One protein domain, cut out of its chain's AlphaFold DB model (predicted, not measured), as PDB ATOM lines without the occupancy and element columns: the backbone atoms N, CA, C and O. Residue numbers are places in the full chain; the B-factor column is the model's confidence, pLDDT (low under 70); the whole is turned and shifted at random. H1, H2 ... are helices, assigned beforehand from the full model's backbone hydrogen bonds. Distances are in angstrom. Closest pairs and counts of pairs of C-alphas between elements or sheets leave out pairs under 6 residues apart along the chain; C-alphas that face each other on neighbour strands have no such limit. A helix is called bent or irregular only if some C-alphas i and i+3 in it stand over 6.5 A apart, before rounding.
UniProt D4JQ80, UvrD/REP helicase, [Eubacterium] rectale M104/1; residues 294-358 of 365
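Overview. This is residues 294 to 358 of the 365 residues of the protein "UvrD/REP helicase" of [Eubacterium] rectale M104/1 (UniProt D4JQ80). One long helix, H2, is the spine of this model: the short helix H1 packs side by side with its first part, and at its far end H3 turns off at a corner, so that H2 and H3 make an open V. A long loop, residues 301 to 315, leads from H1 to the start of H2, and H3 sticks out from residue 347 onward, with nothing packed on it there. The printed part has 65 residues with three named helices, H1, H2 and H3 in that order, and no named strand; the class is all helix. The whole is only just loose, close to extended, with a radius of gyration of the C-alphas of 16.1 A, and its outline is flat, spanning 46 by 30 by 16 A.

Arrangement. H1, residues 294 to 300, touches H2, residues 316 to 341, which meets it with residues 316 to 327 alone. Their closest C-alphas are those of Val 299 and Arg 324, 4.4 A apart, and they run the same way at a shallow tilt of 26 degrees. H2 has a kink of 25 degrees near residue 323; it is neither bent nor irregular, but only just: C-alphas 320 and 323 are 6.4 A apart. H3, residues 346 to 356, and H2 only just touch, with 3 pairs of C-alphas within 8 A, and touch only at the corner by their link. The closest C-alphas are those of Tyr 340 and Ile 346, 6.8 A apart. These two helices run opposite ways at a steep tilt of 52 degrees. H1 and H3 are apart. In H1 each O i to N i+4 pair is within hydrogen-bond range; in H2 20 of 22 are, and in H3 4 of 7.

Along the chain. H1 has 7 residues and begins at C-alpha 294, at (169.516, 184.837, 202.965); it is 10.0 A long from first to last C-alpha. H2 has 26 residues and is 36.0 A long, from C-alpha 316 at (163.941, 179.993, 199.799) to C-alpha 341. H3 has 11 residues, is 16.2 A long and ends at C-alpha 356, at (136.266, 197.076, 208.541).

Size, cuts and confidence. The two C-alphas farthest apart, those of Ala 312 and Gly 343, are 47.9 A apart. The link from H1 to H2 is long, with 15 residues, and that from H2 to H3 is tight, with 4. Residues 329 to 335, 338 to 343 and 347 to 358 stand free. The printed part has no cut. The mean pLDDT of the printed part is 72.4, and residues 305, 312, 343 and 345 to 358 are under 70.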
ATOM      1  N   GLU A 294     170.530 184.440 203.949       80.81
ATOM      2  CA  GLU A 294     169.516 184.837 202.965       80.81
ATOM      3  C   GLU A 294     168.104 184.365 203.348       80.81
ATOM      4  O   GLU A 294     167.127 185.070 203.121       80.81
ATOM      5  N   GLN A 295     167.982 183.167 203.923       80.75
ATOM      6  CA  GLN A 295     166.729 182.616 204.438       80.75
ATOM      7  C   GLN A 295     166.273 183.361 205.694       80.75
ATOM      8  O   GLN A 295     165.085 183.631 205.840       80.75
ATOM      9  N   GLN A 296     167.206 183.746 206.565       83.50
ATOM     10  CA  GLN A 296     166.899 184.549 207.743       83.50
ATOM     11  C   GLN A 296     166.400 185.944 207.345       83.50
ATOM     12  O   GLN A 296     165.369 186.379 207.842       83.50
ATOM     13  N   ALA A 297     167.022 186.584 206.347       81.88
ATOM     14  CA  ALA A 297     166.548 187.866 205.819       81.88
ATOM     15  C   ALA A 297     165.112 187.797 205.257       81.88
ATOM     16  O   ALA A 297     164.368 188.772 205.342       81.88
ATOM     17  N   ILE A 298     164.699 186.647 204.705       82.00
ATOM     18  CA  ILE A 298     163.309 186.410 204.284       82.00
ATOM     19  C   ILE A 298     162.376 186.329 205.499       82.00
ATOM     20  O   ILE A 298     161.282 186.890 205.458       82.00
ATOM     21  N   VAL A 299     162.786 185.635 206.566       82.19
ATOM     22  CA  VAL A 299     161.993 185.515 207.799       82.19
ATOM     23  C   VAL A 299     161.858 186.861 208.503       82.19
ATOM     24  O   VAL A 299     160.761 187.169 208.945       82.19
ATOM     25  N   ASP A 300     162.903 187.686 208.538       82.12
ATOM     26  CA  ASP A 300     162.931 188.966 209.267       82.12
ATOM     27  C   ASP A 300     162.223 190.115 208.520       82.12
ATOM     28  O   ASP A 300     161.956 191.182 209.074       82.12
ATOM     29  N   ALA A 301     161.892 189.924 207.241       80.88
ATOM     30  CA  ALA A 301     161.222 190.927 206.424       80.88
ATOM     31  C   ALA A 301     159.773 191.163 206.897       80.88
ATOM     32  O   ALA A 301     158.908 190.300 206.718       80.88
ATOM     33  N   ARG A 302     159.482 192.338 207.477       76.56
ATOM     34  CA  ARG A 302     158.140 192.708 207.982       76.56
ATOM     35  C   ARG A 302     157.365 193.635 207.038       76.56
ATOM     36  O   ARG A 302     156.249 193.296 206.663       76.56
ATOM     37  N   ASN A 303     157.971 194.736 206.580       73.88
ATOM     38  CA  ASN A 303     157.253 195.822 205.894       73.88
ATOM     39  C   ASN A 303     157.729 196.057 204.454       73.88
ATOM     40  O   ASN A 303     158.924 196.218 204.217       73.88
ATOM     41  N   GLY A 304     156.786 196.163 203.511       75.12
ATOM     42  CA  GLY A 304     157.047 196.460 202.095       75.12
ATOM     43  C   GLY A 304     156.892 195.257 201.157       75.12
ATOM     44  O   GLY A 304     156.508 194.165 201.570       75.12
ATOM     45  N   ILE A 305     157.173 195.470 199.867       69.75
ATOM     46  CA  ILE A 305     157.135 194.425 198.831       69.75
ATOM     47  C   ILE A 305     158.543 193.849 198.659       69.75
ATOM     48  O   ILE A 305     159.471 194.570 198.291       69.75
ATOM     49  N   PHE A 306     158.694 192.543 198.885       75.69
ATOM     50  CA  PHE A 306     159.970 191.836 198.764       75.69
ATOM     51  C   PHE A 306     159.963 190.887 197.565       75.69
ATOM     52  O   PHE A 306     159.025 190.114 197.376       75.69
ATOM     53  N   ILE A 307     161.039 190.909 196.773       76.50
ATOM     54  CA  ILE A 307     161.244 189.981 195.653       76.50
ATOM     55  C   ILE A 307     162.237 188.904 196.088       76.50
ATOM     56  O   ILE A 307     163.413 189.184 196.319       76.50
ATOM     57  N   VAL A 308     161.768 187.658 196.177       78.62
ATOM     58  CA  VAL A 308     162.598 186.501 196.538       78.62
ATOM     59  C   VAL A 308     162.995 185.738 195.277       78.62
ATOM     60  O   VAL A 308     162.198 184.999 194.700       78.62
ATOM     61  N   ASN A 309     164.257 185.870 194.869       77.94
ATOM     62  CA  ASN A 309     164.815 185.096 193.760       77.94
ATOM     63  C   ASN A 309     165.178 183.678 194.235       77.94
ATOM     64  O   ASN A 309     166.244 183.450 194.816       77.94
ATOM     65  N   ALA A 310     164.275 182.719 194.010       77.94
ATOM     66  CA  ALA A 310     164.444 181.328 194.423       77.94
ATOM     67  C   ALA A 310     165.051 180.465 193.301       77.94
ATOM     68  O   ALA A 310     164.403 180.169 192.300       77.94
ATOM     69  N   GLY A 311     166.297 180.017 193.489       71.75
ATOM     70  CA  GLY A 311     166.899 178.962 192.667       71.75
ATOM     71  C   GLY A 311     166.409 177.573 193.092       71.75
ATOM     72  O   GLY A 311     166.107 177.353 194.272       71.75
ATOM     73  N   ALA A 312     166.351 176.622 192.157       68.25
ATOM     74  CA  ALA A 312     165.962 175.241 192.451       68.25
ATOM     75  C   ALA A 312     166.842 174.642 193.568       68.25
ATOM     76  O   ALA A 312     168.065 174.732 193.518       68.25
ATOM     77  N   GLY A 313     166.213 174.061 194.595       71.25
ATOM     78  CA  GLY A 313     166.908 173.437 195.731       71.25
ATOM     79  C   GLY A 313     167.429 174.394 196.814       71.25
ATOM     80  O   GLY A 313     167.951 173.927 197.817       71.25
ATOM     81  N   SER A 314     167.254 175.714 196.672       73.88
ATOM     82  CA  SER A 314     167.746 176.705 197.653       73.88
ATOM     83  C   SER A 314     166.900 176.832 198.932       73.88
ATOM     84  O   SER A 314     167.261 177.576 199.843       73.88
ATOM     85  N   GLY A 315     165.739 176.173 198.996       74.81
ATOM     86  CA  GLY A 315     164.823 176.225 200.145       74.81
ATOM     87  C   GLY A 315     164.117 177.571 200.368       74.81
ATOM     88  O   GLY A 315     163.210 177.646 201.188       74.81
ATOM     89  N   LYS A 316     164.456 178.624 199.608       80.44
ATOM     90  CA  LYS A 316     163.941 179.993 199.799       80.44
ATOM     91  C   LYS A 316     162.418 180.102 199.676       80.44
ATOM     92  O   LYS A 316     161.806 180.867 200.410       80.44
ATOM     93  N   THR A 317     161.797 179.311 198.796       78.75
ATOM     94  CA  THR A 317     160.331 179.262 198.646       78.75
ATOM     95  C   THR A 317     159.648 178.675 199.880       78.75
ATOM     96  O   THR A 317     158.626 179.191 200.322       78.75
ATOM     97  N   GLU A 318     160.213 177.615 200.466       79.12
ATOM     98  CA  GLU A 318     159.663 177.019 201.686       79.12
ATOM     99  C   GLU A 318     159.851 177.952 202.887       79.12
ATOM    100  O   GLU A 318     158.918 178.126 203.671       79.12
ATOM    101  N   THR A 319     161.007 178.610 202.993       79.00
ATOM    102  CA  THR A 319     161.263 179.617 204.030       79.00
ATOM    103  C   THR A 319     160.302 180.805 203.928       79.00
ATOM    104  O   THR A 319     159.722 181.197 204.940       79.00
ATOM    105  N   ALA A 320     160.069 181.332 202.719       75.69
ATOM    106  CA  ALA A 320     159.181 182.474 202.492       75.69
ATOM    107  C   ALA A 320     157.717 182.194 202.850       75.69
ATOM    108  O   ALA A 320     157.036 183.085 203.348       75.69
ATOM    109  N   ILE A 321     157.235 180.972 202.597       74.69
ATOM    110  CA  ILE A 321     155.825 180.620 202.808       74.69
ATOM    111  C   ILE A 321     155.590 180.035 204.198       74.69
ATOM    112  O   ILE A 321     154.605 180.365 204.836       74.69
ATOM    113  N   LYS A 322     156.444 179.126 204.675       75.56
ATOM    114  CA  LYS A 322     156.170 178.408 205.927       75.56
ATOM    115  C   LYS A 322     156.815 179.078 207.123       75.56
ATOM    116  O   LYS A 322     156.136 179.382 208.092       75.56
ATOM    117  N   GLN A 323     158.127 179.287 207.075       76.94
ATOM    118  CA  GLN A 323     158.874 179.738 208.252       76.94
ATOM    119  C   GLN A 323     158.607 181.207 208.567       76.94
ATOM    120  O   GLN A 323     158.435 181.546 209.732       76.94
ATOM    121  N   ARG A 324     158.487 182.058 207.540       79.38
ATOM    122  CA  ARG A 324     158.082 183.454 207.726       79.38
ATOM    123  C   ARG A 324     156.665 183.559 208.294       79.38
ATOM    124  O   ARG A 324     156.461 184.290 209.251       79.38
ATOM    125  N   THR A 325     155.705 182.815 207.741       76.75
ATOM    126  CA  THR A 325     154.320 182.840 208.236       76.75
ATOM    127  C   THR A 325     154.227 182.358 209.679       76.75
ATOM    128  O   THR A 325     153.581 183.016 210.481       76.75
ATOM    129  N   VAL A 326     154.919 181.273 210.036       78.31
ATOM    130  CA  VAL A 326     154.972 180.805 211.431       78.31
ATOM    131  C   VAL A 326     155.603 181.856 212.349       78.31
ATOM    132  O   VAL A 326     155.040 182.127 213.396       78.31
ATOM    133  N   SER A 327     156.707 182.498 211.945       78.56
ATOM    134  CA  SER A 327     157.355 183.550 212.746       78.56
ATOM    135  C   SER A 327     156.452 184.759 212.994       78.56
ATOM    136  O   SER A 327     156.484 185.306 214.087       78.56
ATOM    137  N   ILE A 328     155.662 185.174 211.998       80.00
ATOM    138  CA  ILE A 328     154.711 186.286 212.152       80.00
ATOM    139  C   ILE A 328     153.603 185.890 213.131       80.00
ATOM    140  O   ILE A 328     153.318 186.637 214.056       80.00
ATOM    141  N   ILE A 329     153.042 184.686 212.981       78.31
ATOM    142  CA  ILE A 329     151.990 184.180 213.873       78.31
ATOM    143  C   ILE A 329     152.505 184.037 215.313       78.31
ATOM    144  O   ILE A 329     151.791 184.368 216.251       78.31
ATOM    145  N   GLU A 330     153.726 183.534 215.509       79.56
ATOM    146  CA  GLU A 330     154.327 183.398 216.842       79.56
ATOM    147  C   GLU A 330     154.566 184.763 217.506       79.56
ATOM    148  O   GLU A 330     154.336 184.893 218.708       79.56
ATOM    149  N   GLU A 331     154.990 185.778 216.744       79.88
ATOM    150  CA  GLU A 331     155.146 187.154 217.235       79.88
ATOM    151  C   GLU A 331     153.800 187.798 217.588       79.88
ATOM    152  O   GLU A 331     153.664 188.336 218.684       79.88
ATOM    153  N   GLU A 332     152.799 187.697 216.709       80.38
ATOM    154  CA  GLU A 332     151.449 188.226 216.957       80.38
ATOM    155  C   GLU A 332     150.795 187.546 218.161       80.38
ATOM    156  O   GLU A 332     150.227 188.212 219.022       80.38
ATOM    157  N   LEU A 333     150.933 186.223 218.281       76.69
ATOM    158  CA  LEU A 333     150.403 185.481 219.421       76.69
ATOM    159  C   LEU A 333     151.094 185.886 220.729       76.69
ATOM    160  O   LEU A 333     150.432 186.008 221.757       76.69
ATOM    161  N   ALA A 334     152.413 186.093 220.709       79.81
ATOM    162  CA  ALA A 334     153.152 186.546 221.883       79.81
ATOM    163  C   ALA A 334     152.740 187.965 222.309       79.81
ATOM    164  O   ALA A 334     152.583 188.211 223.505       79.81
ATOM    165  N   ASP A 335     152.524 188.870 221.349       80.12
ATOM    166  CA  ASP A 335     152.028 190.223 221.615       80.12
ATOM    167  C   ASP A 335     150.601 190.193 222.181       80.12
ATOM    168  O   ASP A 335     150.336 190.787 223.225       80.12
ATOM    169  N   MET A 336     149.702 189.399 221.587       74.50
ATOM    170  CA  MET A 336     148.343 189.196 222.102       74.50
ATOM    171  C   MET A 336     148.338 188.667 223.541       74.50
ATOM    172  O   MET A 336     147.588 189.168 224.377       74.50
ATOM    173  N   ILE A 337     149.182 187.677 223.852       77.12
ATOM    174  CA  ILE A 337     149.306 187.138 225.213       77.12
ATOM    175  C   ILE A 337     149.801 188.224 226.176       77.12
ATOM    176  O   ILE A 337     149.219 188.395 227.244       77.12
ATOM    177  N   ALA A 338     150.823 188.997 225.799       79.19
ATOM    178  CA  ALA A 338     151.357 190.066 226.641       79.19
ATOM    179  C   ALA A 338     150.325 191.177 226.904       79.19
ATOM    180  O   ALA A 338     150.202 191.665 228.029       79.19
ATOM    181  N   ARG A 339     149.548 191.561 225.887       75.88
ATOM    182  CA  ARG A 339     148.458 192.541 226.009       75.88
ATOM    183  C   ARG A 339     147.336 192.028 226.917       75.88
ATOM    184  O   ARG A 339     146.838 192.776 227.758       75.88
ATOM    185  N   TYR A 340     147.014 190.736 226.826       72.62
ATOM    186  CA  TYR A 340     146.001 190.090 227.664       72.62
ATOM    187  C   TYR A 340     146.436 190.061 229.132       72.62
ATOM    188  O   TYR A 340     145.670 190.413 230.029       72.62
ATOM    189  N   GLU A 341     147.696 189.702 229.387       77.69
ATOM    190  CA  GLU A 341     148.285 189.699 230.730       77.69
ATOM    191  C   GLU A 341     148.354 191.106 231.350       77.69
ATOM    192  O   GLU A 341     148.241 191.244 232.570       77.69
ATOM    193  N   ASN A 342     148.468 192.153 230.527       78.62
ATOM    194  CA  ASN A 342     148.447 193.554 230.958       78.62
ATOM    195  C   ASN A 342     147.030 194.133 231.148       78.62
ATOM    196  O   ASN A 342     146.897 195.291 231.551       78.62
ATOM    197  N   GLY A 343     145.977 193.339 230.925       68.38
ATOM    198  CA  GLY A 343     144.586 193.735 231.154       68.38
ATOM    199  C   GLY A 343     143.996 194.648 230.077       68.38
ATOM    200  O   GLY A 343     143.043 195.374 230.362       68.38
ATOM    201  N   GLU A 344     144.554 194.638 228.863       70.69
ATOM    202  CA  GLU A 344     143.957 195.319 227.711       70.69
ATOM    203  C   GLU A 344     142.738 194.533 227.188       70.69
ATOM    204  O   GLU A 344     142.756 193.303 227.121       70.69
ATOM    205  N   ASP A 345     141.663 195.241 226.825       65.31
ATOM    206  CA  ASP A 345     140.415 194.648 226.320       65.31
ATOM    207  C   ASP A 345     140.537 194.284 224.829       65.31
ATOM    208  O   ASP A 345     140.068 195.004 223.943       65.31
ATOM    209  N   ILE A 346     141.217 193.169 224.561       60.12
ATOM    210  CA  ILE A 346     141.515 192.663 223.209       60.12
ATOM    211  C   ILE A 346     140.239 192.224 222.466       60.12
ATOM    212  O   ILE A 346     140.162 192.342 221.241       60.12
ATOM    213  N   ASP A 347     139.211 191.774 223.191       60.81
ATOM    214  CA  ASP A 347     137.959 191.275 222.606       60.81
ATOM    215  C   ASP A 347     137.171 192.392 221.893       60.81
ATOM    216  O   ASP A 347     136.481 192.145 220.899       60.81
ATOM    217  N   SER A 348     137.303 193.637 222.364       59.75
ATOM    218  CA  SER A 348     136.652 194.809 221.765       59.75
ATOM    219  C   SER A 348     137.295 195.283 220.449       59.75
ATOM    220  O   SER A 348     136.592 195.808 219.583       59.75
ATOM    221  N   GLU A 349     138.602 195.057 220.257       58.72
ATOM    222  CA  GLU A 349     139.339 195.417 219.033       58.72
ATOM    223  C   GLU A 349     139.162 194.380 217.917       58.72
ATOM    224  O   GLU A 349     138.913 194.760 216.772       58.72
ATOM    225  N   ILE A 350     139.195 193.081 218.241       59.41
ATOM    226  CA  ILE A 350     138.960 192.006 217.258       59.41
ATOM    227  C   ILE A 350     137.560 192.148 216.632       59.41
ATOM    228  O   ILE A 350     137.391 192.011 215.420       59.41
ATOM    229  N   ALA A 351     136.559 192.515 217.440       55.25
ATOM    230  CA  ALA A 351     135.201 192.781 216.966       55.25
ATOM    231  C   ALA A 351     135.091 194.039 216.073       55.25
ATOM    232  O   ALA A 351     134.162 194.142 215.268       55.25
ATOM    233  N   ALA A 352     136.015 194.999 216.204       55.84
ATOM    234  CA  ALA A 352     136.055 196.210 215.385       55.84
ATOM    235  C   ALA A 352     136.749 195.975 214.028       55.84
ATOM    236  O   ALA A 352     136.295 196.511 213.014       55.84
ATOM    237  N   GLU A 353     137.792 195.138 213.971       53.81
ATOM    238  CA  GLU A 353     138.468 194.791 212.712       53.81
ATOM    239  C   GLU A 353     137.578 193.956 211.776       53.81
ATOM    240  O   GLU A 353     137.534 194.236 210.572       53.81
ATOM    241  N   GLU A 354     136.768 193.030 212.311       51.31
ATOM    242  CA  GLU A 354     135.778 192.271 211.523       51.31
ATOM    243  C   GLU A 354     134.740 193.174 210.824       51.31
ATOM    244  O   GLU A 354     134.226 192.811 209.764       51.31
ATOM    245  N   GLN A 355     134.464 194.379 211.346       47.84
ATOM    246  CA  GLN A 355     133.559 195.344 210.699       47.84
ATOM    247  C   GLN A 355     134.216 196.170 209.584       47.84
ATOM    248  O   GLN A 355     133.508 196.686 208.718       47.84
ATOM    249  N   THR A 356     135.545 196.293 209.567       45.34
ATOM    250  CA  THR A 356     136.266 197.076 208.541       45.34
ATOM    251  C   THR A 356     136.634 196.269 207.297       45.34
ATOM    252  O   THR A 356     136.868 196.843 206.238       45.34
ATOM    253  N   SER A 357     136.578 194.937 207.363       47.34
ATOM    254  CA  SER A 357     136.733 194.054 206.202       47.34
ATOM    255  C   SER A 357     135.425 193.937 205.401       47.34
ATOM    256  O   SER A 357     134.911 192.840 205.159       47.34
ATOM    257  N   SER A 358     134.855 195.059 204.955       44.09
ATOM    258  CA  SER A 358     133.848 194.985 203.898       44.09
ATOM    259  C   SER A 358     134.557 194.736 202.564       44.09
ATOM    260  O   SER A 358     135.512 195.423 202.203       44.09
TER     261      SER A 358